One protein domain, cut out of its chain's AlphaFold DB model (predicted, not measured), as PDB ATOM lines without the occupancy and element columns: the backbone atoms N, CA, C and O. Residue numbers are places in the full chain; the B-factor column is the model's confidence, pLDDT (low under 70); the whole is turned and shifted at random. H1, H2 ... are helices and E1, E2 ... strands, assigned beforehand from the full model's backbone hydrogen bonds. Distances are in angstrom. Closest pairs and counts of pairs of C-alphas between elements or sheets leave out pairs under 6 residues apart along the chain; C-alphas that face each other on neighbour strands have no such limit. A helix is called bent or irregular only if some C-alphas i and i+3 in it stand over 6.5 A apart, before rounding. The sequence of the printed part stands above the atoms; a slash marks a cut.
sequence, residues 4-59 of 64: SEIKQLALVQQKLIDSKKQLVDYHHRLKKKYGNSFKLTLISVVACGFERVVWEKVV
ATOM      1  N   SER A   4     -26.629 287.134 -38.186       91.19
ATOM      2  CA  SER A   4     -26.605 288.212 -39.177       91.19
ATOM      3  C   SER A   4     -26.518 289.588 -38.523       91.19
ATOM      4  O   SER A   4     -25.716 290.410 -38.949       91.19
ATOM      5  N   GLU A   5     -27.283 289.824 -37.455       93.56
ATOM      6  CA  GLU A   5     -27.232 291.075 -36.689       93.56
ATOM      7  C   GLU A   5     -25.889 291.245 -35.962       93.56
ATOM      8  O   GLU A   5     -25.311 292.329 -35.981       93.56
ATOM      9  N   ILE A   6     -25.342 290.168 -35.384       93.50
ATOM     10  CA  ILE A   6     -24.023 290.188 -34.727       93.50
ATOM     11  C   ILE A   6     -22.913 290.506 -35.740       93.50
ATOM     12  O   ILE A   6     -21.996 291.265 -35.428       93.50
ATOM     13  N   LYS A   7     -23.004 289.984 -36.970       93.50
ATOM     14  CA  LYS A   7     -22.032 290.263 -38.040       93.50
ATOM     15  C   LYS A   7     -21.995 291.743 -38.445       93.50
ATOM     16  O   LYS A   7     -20.969 292.199 -38.940       93.50
ATOM     17  N   GLN A   8     -23.075 292.497 -38.228       95.06
ATOM     18  CA  GLN A   8     -23.124 293.936 -38.523       95.06
ATOM     19  C   GLN A   8     -22.521 294.811 -37.417       95.06
ATOM     20  O   GLN A   8     -22.348 296.011 -37.612       95.06
ATOM     21  N   LEU A   9     -22.172 294.239 -36.261       95.31
ATOM     22  CA  LEU A   9     -21.521 294.993 -35.195       95.31
ATOM     23  C   LEU A   9     -20.124 295.435 -35.643       95.31
ATOM     24  O   LEU A   9     -19.302 294.606 -36.035       95.31
ATOM     25  N   ALA A  10     -19.826 296.729 -35.501       95.88
ATOM     26  CA  ALA A  10     -18.553 297.318 -35.925       95.88
ATOM     27  C   ALA A  10     -17.333 296.581 -35.343       95.88
ATOM     28  O   ALA A  10     -16.363 296.317 -36.049       95.88
ATOM     29  N   LEU A  11     -17.406 296.166 -34.072       95.00
ATOM     30  CA  LEU A  11     -16.340 295.400 -33.425       95.00
ATOM     31  C   LEU A  11     -16.110 294.036 -34.099       95.00
ATOM     32  O   LEU A  11     -14.967 293.626 -34.283       95.00
ATOM     33  N   VAL A  12     -17.183 293.338 -34.482       94.75
ATOM     34  CA  VAL A  12     -17.099 292.031 -35.154       94.75
ATOM     35  C   VAL A  12     -16.530 292.201 -36.560       94.75
ATOM     36  O   VAL A  12     -15.631 291.455 -36.941       94.75
ATOM     37  N   GLN A  13     -16.978 293.216 -37.301       96.06
ATOM     38  CA  GLN A  13     -16.437 293.533 -38.625       96.06
ATOM     39  C   GLN A  13     -14.944 293.865 -38.568       96.06
ATOM     40  O   GLN A  13     -14.172 293.326 -39.361       96.06
ATOM     41  N   GLN A  14     -14.516 294.672 -37.594       96.62
ATOM     42  CA  GLN A  14     -13.101 294.986 -37.411       96.62
ATOM     43  C   GLN A  14     -12.278 293.720 -37.139       96.62
ATOM     44  O   GLN A  14     -11.253 293.497 -37.779       96.62
ATOM     45  N   LYS A  15     -12.755 292.838 -36.251       96.25
ATOM     46  CA  LYS A  15     -12.072 291.566 -35.964       96.25
ATOM     47  C   LYS A  15     -12.005 290.643 -37.181       96.25
ATOM     48  O   LYS A  15     -10.978 289.993 -37.383       96.25
ATOM     49  N   LEU A  16     -13.052 290.607 -38.007       95.62
ATOM     50  CA  LEU A  16     -13.043 289.860 -39.266       95.62
ATOM     51  C   LEU A  16     -11.991 290.412 -40.239       95.62
ATOM     52  O   LEU A  16     -11.252 289.624 -40.830       95.62
ATOM     53  N   ILE A  17     -11.870 291.741 -40.359       95.44
ATOM     54  CA  ILE A  17     -10.855 292.409 -41.191       95.44
ATOM     55  C   ILE A  17      -9.440 292.086 -40.697       95.44
ATOM     56  O   ILE A  17      -8.587 291.680 -41.494       95.44
ATOM     57  N   ASP A  18      -9.197 292.216 -39.393       95.81
ATOM     58  CA  ASP A  18      -7.891 291.946 -38.784       95.81
ATOM     59  C   ASP A  18      -7.475 290.483 -38.998       95.81
ATOM     60  O   ASP A  18      -6.361 290.196 -39.445       95.81
ATOM     61  N   SER A  19      -8.399 289.549 -38.740       95.56
ATOM     62  CA  SER A  19      -8.178 288.116 -38.952       95.56
ATOM     63  C   SER A  19      -7.925 287.796 -40.426       95.56
ATOM     64  O   SER A  19      -6.988 287.066 -40.752       95.56
ATOM     65  N   LYS A  20      -8.692 288.399 -41.343       95.38
ATOM     66  CA  LYS A  20      -8.491 288.241 -42.787       95.38
ATOM     67  C   LYS A  20      -7.088 288.671 -43.207       95.38
ATOM     68  O   LYS A  20      -6.444 287.941 -43.957       95.38
ATOM     69  N   LYS A  21      -6.597 289.812 -42.713       94.56
ATOM     70  CA  LYS A  21      -5.236 290.288 -43.001       94.56
ATOM     71  C   LYS A  21      -4.186 289.264 -42.562       94.56
ATOM     72  O   LYS A  21      -3.332 288.886 -43.358       94.56
ATOM     73  N   GLN A  22      -4.310 288.740 -41.341       95.00
ATOM     74  CA  GLN A  22      -3.395 287.718 -40.826       95.00
ATOM     75  C   GLN A  22      -3.436 286.423 -41.647       95.00
ATOM     76  O   GLN A  22      -2.391 285.873 -41.988       95.00
ATOM     77  N   LEU A  23      -4.630 285.938 -42.001       94.88
ATOM     78  CA  LEU A  23      -4.799 284.718 -42.797       94.88
ATOM     79  C   LEU A  23      -4.172 284.845 -44.189       94.88
ATOM     80  O   LEU A  23      -3.549 283.897 -44.670       94.88
ATOM     81  N   VAL A  24      -4.299 286.013 -44.819       92.94
ATOM     82  CA  VAL A  24      -3.654 286.312 -46.103       92.94
ATOM     83  C   VAL A  24      -2.130 286.306 -45.962       92.94
ATOM     84  O   VAL A  24      -1.445 285.681 -46.773       92.94
ATOM     85  N   ASP A  25      -1.583 286.920 -44.914       93.06
ATOM     86  CA  ASP A  25      -0.138 286.905 -44.656       93.06
ATOM     87  C   ASP A  25       0.389 285.480 -44.436       93.06
ATOM     88  O   ASP A  25       1.425 285.097 -44.993       93.06
ATOM     89  N   TYR A  26      -0.333 284.662 -43.663       92.06
ATOM     90  CA  TYR A  26       0.007 283.253 -43.466       92.06
ATOM     91  C   TYR A  26      -0.046 282.467 -44.768       92.06
ATOM     92  O   TYR A  26       0.886 281.715 -45.057       92.06
ATOM     93  N   HIS A  27      -1.084 282.669 -45.577       91.19
ATOM     94  CA  HIS A  27      -1.193 282.020 -46.874       91.19
ATOM     95  C   HIS A  27       0.011 282.324 -47.764       91.19
ATOM     96  O   HIS A  27       0.605 281.395 -48.303       91.19
ATOM     97  N   HIS A  28       0.434 283.587 -47.870       90.56
ATOM     98  CA  HIS A  28       1.612 283.948 -48.664       90.56
ATOM     99  C   HIS A  28       2.893 283.276 -48.153       90.56
ATOM    100  O   HIS A  28       3.675 282.751 -48.948       90.56
ATOM    101  N   ARG A  29       3.106 283.243 -46.831       91.69
ATOM    102  CA  ARG A  29       4.281 282.583 -46.232       91.69
ATOM    103  C   ARG A  29       4.274 281.075 -46.478       91.69
ATOM    104  O   ARG A  29       5.309 280.510 -46.827       91.69
ATOM    105  N   LEU A  30       3.117 280.435 -46.325       90.06
ATOM    106  CA  LEU A  30       2.958 279.001 -46.560       90.06
ATOM    107  C   LEU A  30       3.107 278.665 -48.046       90.06
ATOM    108  O   LEU A  30       3.866 277.757 -48.372       90.06
ATOM    109  N   LYS A  31       2.494 279.440 -48.948       87.75
ATOM    110  CA  LYS A  31       2.664 279.289 -50.400       87.75
ATOM    111  C   LYS A  31       4.126 279.454 -50.813       87.75
ATOM    112  O   LYS A  31       4.627 278.659 -51.597       87.75
ATOM    113  N   LYS A  32       4.852 280.420 -50.240       89.75
ATOM    114  CA  LYS A  32       6.292 280.592 -50.498       89.75
ATOM    115  C   LYS A  32       7.121 279.379 -50.057       89.75
ATOM    116  O   LYS A  32       8.087 279.037 -50.727       89.75
ATOM    117  N   LYS A  33       6.772 278.751 -48.929       90.19
ATOM    118  CA  LYS A  33       7.531 277.627 -48.359       90.19
ATOM    119  C   LYS A  33       7.213 276.286 -49.023       90.19
ATOM    120  O   LYS A  33       8.117 275.489 -49.236       90.19
ATOM    121  N   TYR A  34       5.939 276.034 -49.298       88.44
ATOM    122  CA  TYR A  34       5.448 274.734 -49.762       88.44
ATOM    123  C   TYR A  34       5.083 274.729 -51.252       88.44
ATOM    124  O   TYR A  34       4.828 273.670 -51.811       88.44
ATOM    125  N   GLY A  35       5.099 275.885 -51.920       81.25
ATOM    126  CA  GLY A  35       4.751 276.006 -53.331       81.25
ATOM    127  C   GLY A  35       3.267 275.736 -53.602       81.25
ATOM    128  O   GLY A  35       2.404 275.910 -52.743       81.25
ATOM    129  N   ASN A  36       2.973 275.303 -54.828       74.19
ATOM    130  CA  ASN A  36       1.604 275.102 -55.321       74.19
ATOM    131  C   ASN A  36       0.986 273.748 -54.924       74.19
ATOM    132  O   ASN A  36      -0.155 273.466 -55.281       74.19
ATOM    133  N   SER A  37       1.710 272.895 -54.200       73.94
ATOM    134  CA  SER A  37       1.223 271.580 -53.762       73.94
ATOM    135  C   SER A  37       0.287 271.654 -52.548       73.94
ATOM    136  O   SER A  37      -0.305 270.643 -52.172       73.94
ATOM    137  N   PHE A  38       0.103 272.838 -51.951       71.06
ATOM    138  CA  PHE A  38      -0.691 273.019 -50.738       71.06
ATOM    139  C   PHE A  38      -2.038 273.704 -51.022       71.06
ATOM    140  O   PHE A  38      -2.098 274.890 -51.342       71.06
ATOM    141  N   LYS A  39      -3.146 272.960 -50.882       80.00
ATOM    142  CA  LYS A  39      -4.512 273.501 -50.985       80.00
ATOM    143  C   LYS A  39      -4.966 274.012 -49.617       80.00
ATOM    144  O   LYS A  39      -5.388 273.226 -48.772       80.00
ATOM    145  N   LEU A  40      -4.891 275.322 -49.398       85.31
ATOM    146  CA  LEU A  40      -5.336 275.960 -48.157       85.31
ATOM    147  C   LEU A  40      -6.752 276.517 -48.290       85.31
ATOM    148  O   LEU A  40      -7.060 277.248 -49.228       85.31
ATOM    149  N   THR A  41      -7.598 276.223 -47.304       90.19
ATOM    150  CA  THR A  41      -8.850 276.954 -47.091       90.19
ATOM    151  C   THR A  41      -8.674 277.865 -45.892       90.19
ATOM    152  O   THR A  41      -8.298 277.415 -44.814       90.19
ATOM    153  N   LEU A  42      -8.948 279.151 -46.083       93.69
ATOM    154  CA  LEU A  42      -8.838 280.154 -45.036       93.69
ATOM    155  C   LEU A  42     -10.234 280.471 -44.509       93.69
ATOM    156  O   LEU A  42     -11.131 280.813 -45.283       93.69
ATOM    157  N   ILE A  43     -10.411 280.357 -43.198       95.94
ATOM    158  CA  ILE A  43     -11.668 280.655 -42.514       95.94
ATOM    159  C   ILE A  43     -11.355 281.641 -41.397       95.94
ATOM    160  O   ILE A  43     -10.565 281.340 -40.504       95.94
ATOM    161  N   SER A  44     -11.959 282.822 -41.471       95.62
ATOM    162  CA  SER A  44     -11.942 283.806 -40.391       95.62
ATOM    163  C   SER A  44     -13.066 283.473 -39.421       95.62
ATOM    164  O   SER A  44     -14.190 283.211 -39.856       95.62
ATOM    165  N   VAL A  45     -12.763 283.440 -38.125       94.62
ATOM    166  CA  VAL A  45     -13.696 283.047 -37.064       94.62
ATOM    167  C   VAL A  45     -13.595 284.052 -35.923       94.62
ATOM    168  O   VAL A  45     -12.509 284.315 -35.412       94.62
ATOM    169  N   VAL A  46     -14.733 284.598 -35.505       94.06
ATOM    170  CA  VAL A  46     -14.861 285.517 -34.373       94.06
ATOM    171  C   VAL A  46     -15.831 284.908 -33.368       94.06
ATOM    172  O   VAL A  46     -17.017 284.737 -33.653       94.06
ATOM    173  N   ALA A  47     -15.321 284.581 -32.183       92.44
ATOM    174  CA  ALA A  47     -16.149 284.166 -31.058       92.44
ATOM    175  C   ALA A  47     -16.894 285.383 -30.482       92.44
ATOM    176  O   ALA A  47     -16.294 286.423 -30.204       92.44
ATOM    177  N   CYS A  48     -18.208 285.261 -30.310       89.12
ATOM    178  CA  CYS A  48     -19.101 286.317 -29.833       89.12
ATOM    179  C   CYS A  48     -19.809 285.867 -28.543       89.12
ATOM    180  O   CYS A  48     -21.023 285.627 -28.513       89.12
ATOM    181  N   GLY A  49     -19.029 285.750 -27.467       84.88
ATOM    182  CA  GLY A  49     -19.447 285.135 -26.204       84.88
ATOM    183  C   GLY A  49     -19.181 283.627 -26.187       84.88
ATOM    184  O   GLY A  49     -18.376 283.136 -26.971       84.88
ATOM    185  N   PHE A  50     -19.851 282.903 -25.287       75.00
ATOM    186  CA  PHE A  50     -19.568 281.484 -25.037       75.00
ATOM    187  C   PHE A  50     -20.157 280.524 -26.082       75.00
ATOM    188  O   PHE A  50     -19.568 279.483 -26.340       75.00
ATOM    189  N   GLU A  51     -21.279 280.876 -26.715       79.94
ATOM    190  CA  GLU A  51     -22.036 279.931 -27.559       79.94
ATOM    191  C   GLU A  51     -22.186 280.367 -29.023       79.94
ATOM    192  O   GLU A  51     -22.729 279.630 -29.843       79.94
ATOM    193  N   ARG A  52     -21.742 281.579 -29.382       89.44
ATOM    194  CA  ARG A  52     -21.984 282.150 -30.716       89.44
ATOM    195  C   ARG A  52     -20.682 282.422 -31.439       89.44
ATOM    196  O   ARG A  52     -19.744 282.973 -30.868       89.44
ATOM    197  N   VAL A  53     -20.673 282.101 -32.724       92.50
ATOM    198  CA  VAL A  53     -19.525 282.283 -33.607       92.50
ATOM    199  C   VAL A  53     -19.985 282.931 -34.905       92.50
ATOM    200  O   VAL A  53     -20.951 282.483 -35.523       92.50
ATOM    201  N   VAL A  54     -19.269 283.968 -35.332       94.25
ATOM    202  CA  VAL A  54     -19.379 284.535 -36.679       94.25
ATOM    203  C   VAL A  54     -18.170 284.077 -37.476       94.25
ATOM    204  O   VAL A  54     -17.041 284.217 -37.015       94.25
ATOM    205  N   TRP A  55     -18.388 283.537 -38.672       95.00
ATOM    206  CA  TRP A  55     -17.297 283.087 -39.527       95.00
ATOM    207  C   TRP A  55     -17.505 283.479 -40.986       95.00
ATOM    208  O   TRP A  55     -18.625 283.746 -41.432       95.00
ATOM    209  N   GLU A  56     -16.408 283.516 -41.738       94.69
ATOM    210  CA  GLU A  56     -16.437 283.664 -43.189       94.69
ATOM    211  C   GLU A  56     -15.252 282.981 -43.865       94.69
ATOM    212  O   GLU A  56     -14.133 282.944 -43.347       94.69
ATOM    213  N   LYS A  57     -15.501 282.451 -45.064       94.94
ATOM    214  CA  LYS A  57     -14.436 281.948 -45.926       94.94
ATOM    215  C   LYS A  57     -13.687 283.130 -46.533       94.94
ATOM    216  O   LYS A  57     -14.282 283.976 -47.201       94.94
ATOM    217  N   VAL A  58     -12.374 283.162 -46.346       93.56
ATOM    218  CA  VAL A  58     -11.506 284.168 -46.958       93.56
ATOM    219  C   VAL A  58     -11.074 283.662 -48.329       93.56
ATOM    220  O   VAL A  58     -10.389 282.649 -48.450       93.56
ATOM    221  N   VAL A  59     -11.491 284.375 -49.373       88.31
ATOM    222  CA  VAL A  59     -11.069 284.111 -50.752       88.31
ATOM    223  C   VAL A  59      -9.898 285.026 -51.087       88.31
ATOM    224  O   VAL A  59     -10.020 286.250 -51.000       88.31
TER     225      VAL A  59
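AT A GLANCE: This is residues 4 to 59 of the 64 residues of an uncharacterized protein of Beggiatoa sp. PS (UniProt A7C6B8). One long helix, H2, runs over one face of a small two-stranded hairpin, E1 and E2, whose other face is bare; the short helix H1 sits near one end, and residues 32 to 37 of H2 stick out at the other. The printed part has 56 residues, with two named helices and then two named strands, in the order H1, H2, E1, E2. The sheet, in the order E1 - E2, is antiparallel, and the class is mixed, helices and strands. The whole is loose, with a radius of gyration of the C-alphas of 13.3 A; its outline is a rod of 39 by 18 by 17 A, with H2 making the length.

IN THESE COORDINATES: H1 holds residues 4 to 7, with C-alpha 4 at (-26.605, 288.212, -39.177). H2 follows at residues 10 to 37, 37.0 A long, with C-alpha 10 at (-18.553, 297.318, -35.925). It has a kink of 72 degrees near residue 31 and is irregular: C-alphas 33 and 36 are 9.5 A apart. E1 holds residues 42 to 47, 16.3 A long. E2 holds residues 53 to 58, 15.7 A long, and ends with C-alpha 58 at (-11.506, 284.168, -46.958).

HOW THE PARTS SIT: E1 and E2 form an antiparallel hairpin, at 162 degrees between their directions. N 46 and O 54 are within hydrogen-bond range at 2.8 A, as are N 56 and O 44 at 2.9 A. The closest C-alphas of H2 and E1 are those of Ser 19 and Ser 44, 5.9 A apart; for H2 and E2 they are those of Lys 20 and Val 58, 6.6 A apart. H1 and H2 are close but not clearly touching, the C-alphas of Lys 7 and Gln 13 being closest at 6.5 A. H1 and E1 are apart. In H2, 22 of 24 O i to N i+4 pairs are within hydrogen-bond range; H1 is too short for such a pair.

THE WHOLE: The C-alphas farthest apart, those of Glu 5 and Gly 35, are 39.1 A apart. The printed part has no cut, and its three links between named elements are tight. The mean pLDDT of the printed part is 90.9, and no printed residue is under 70.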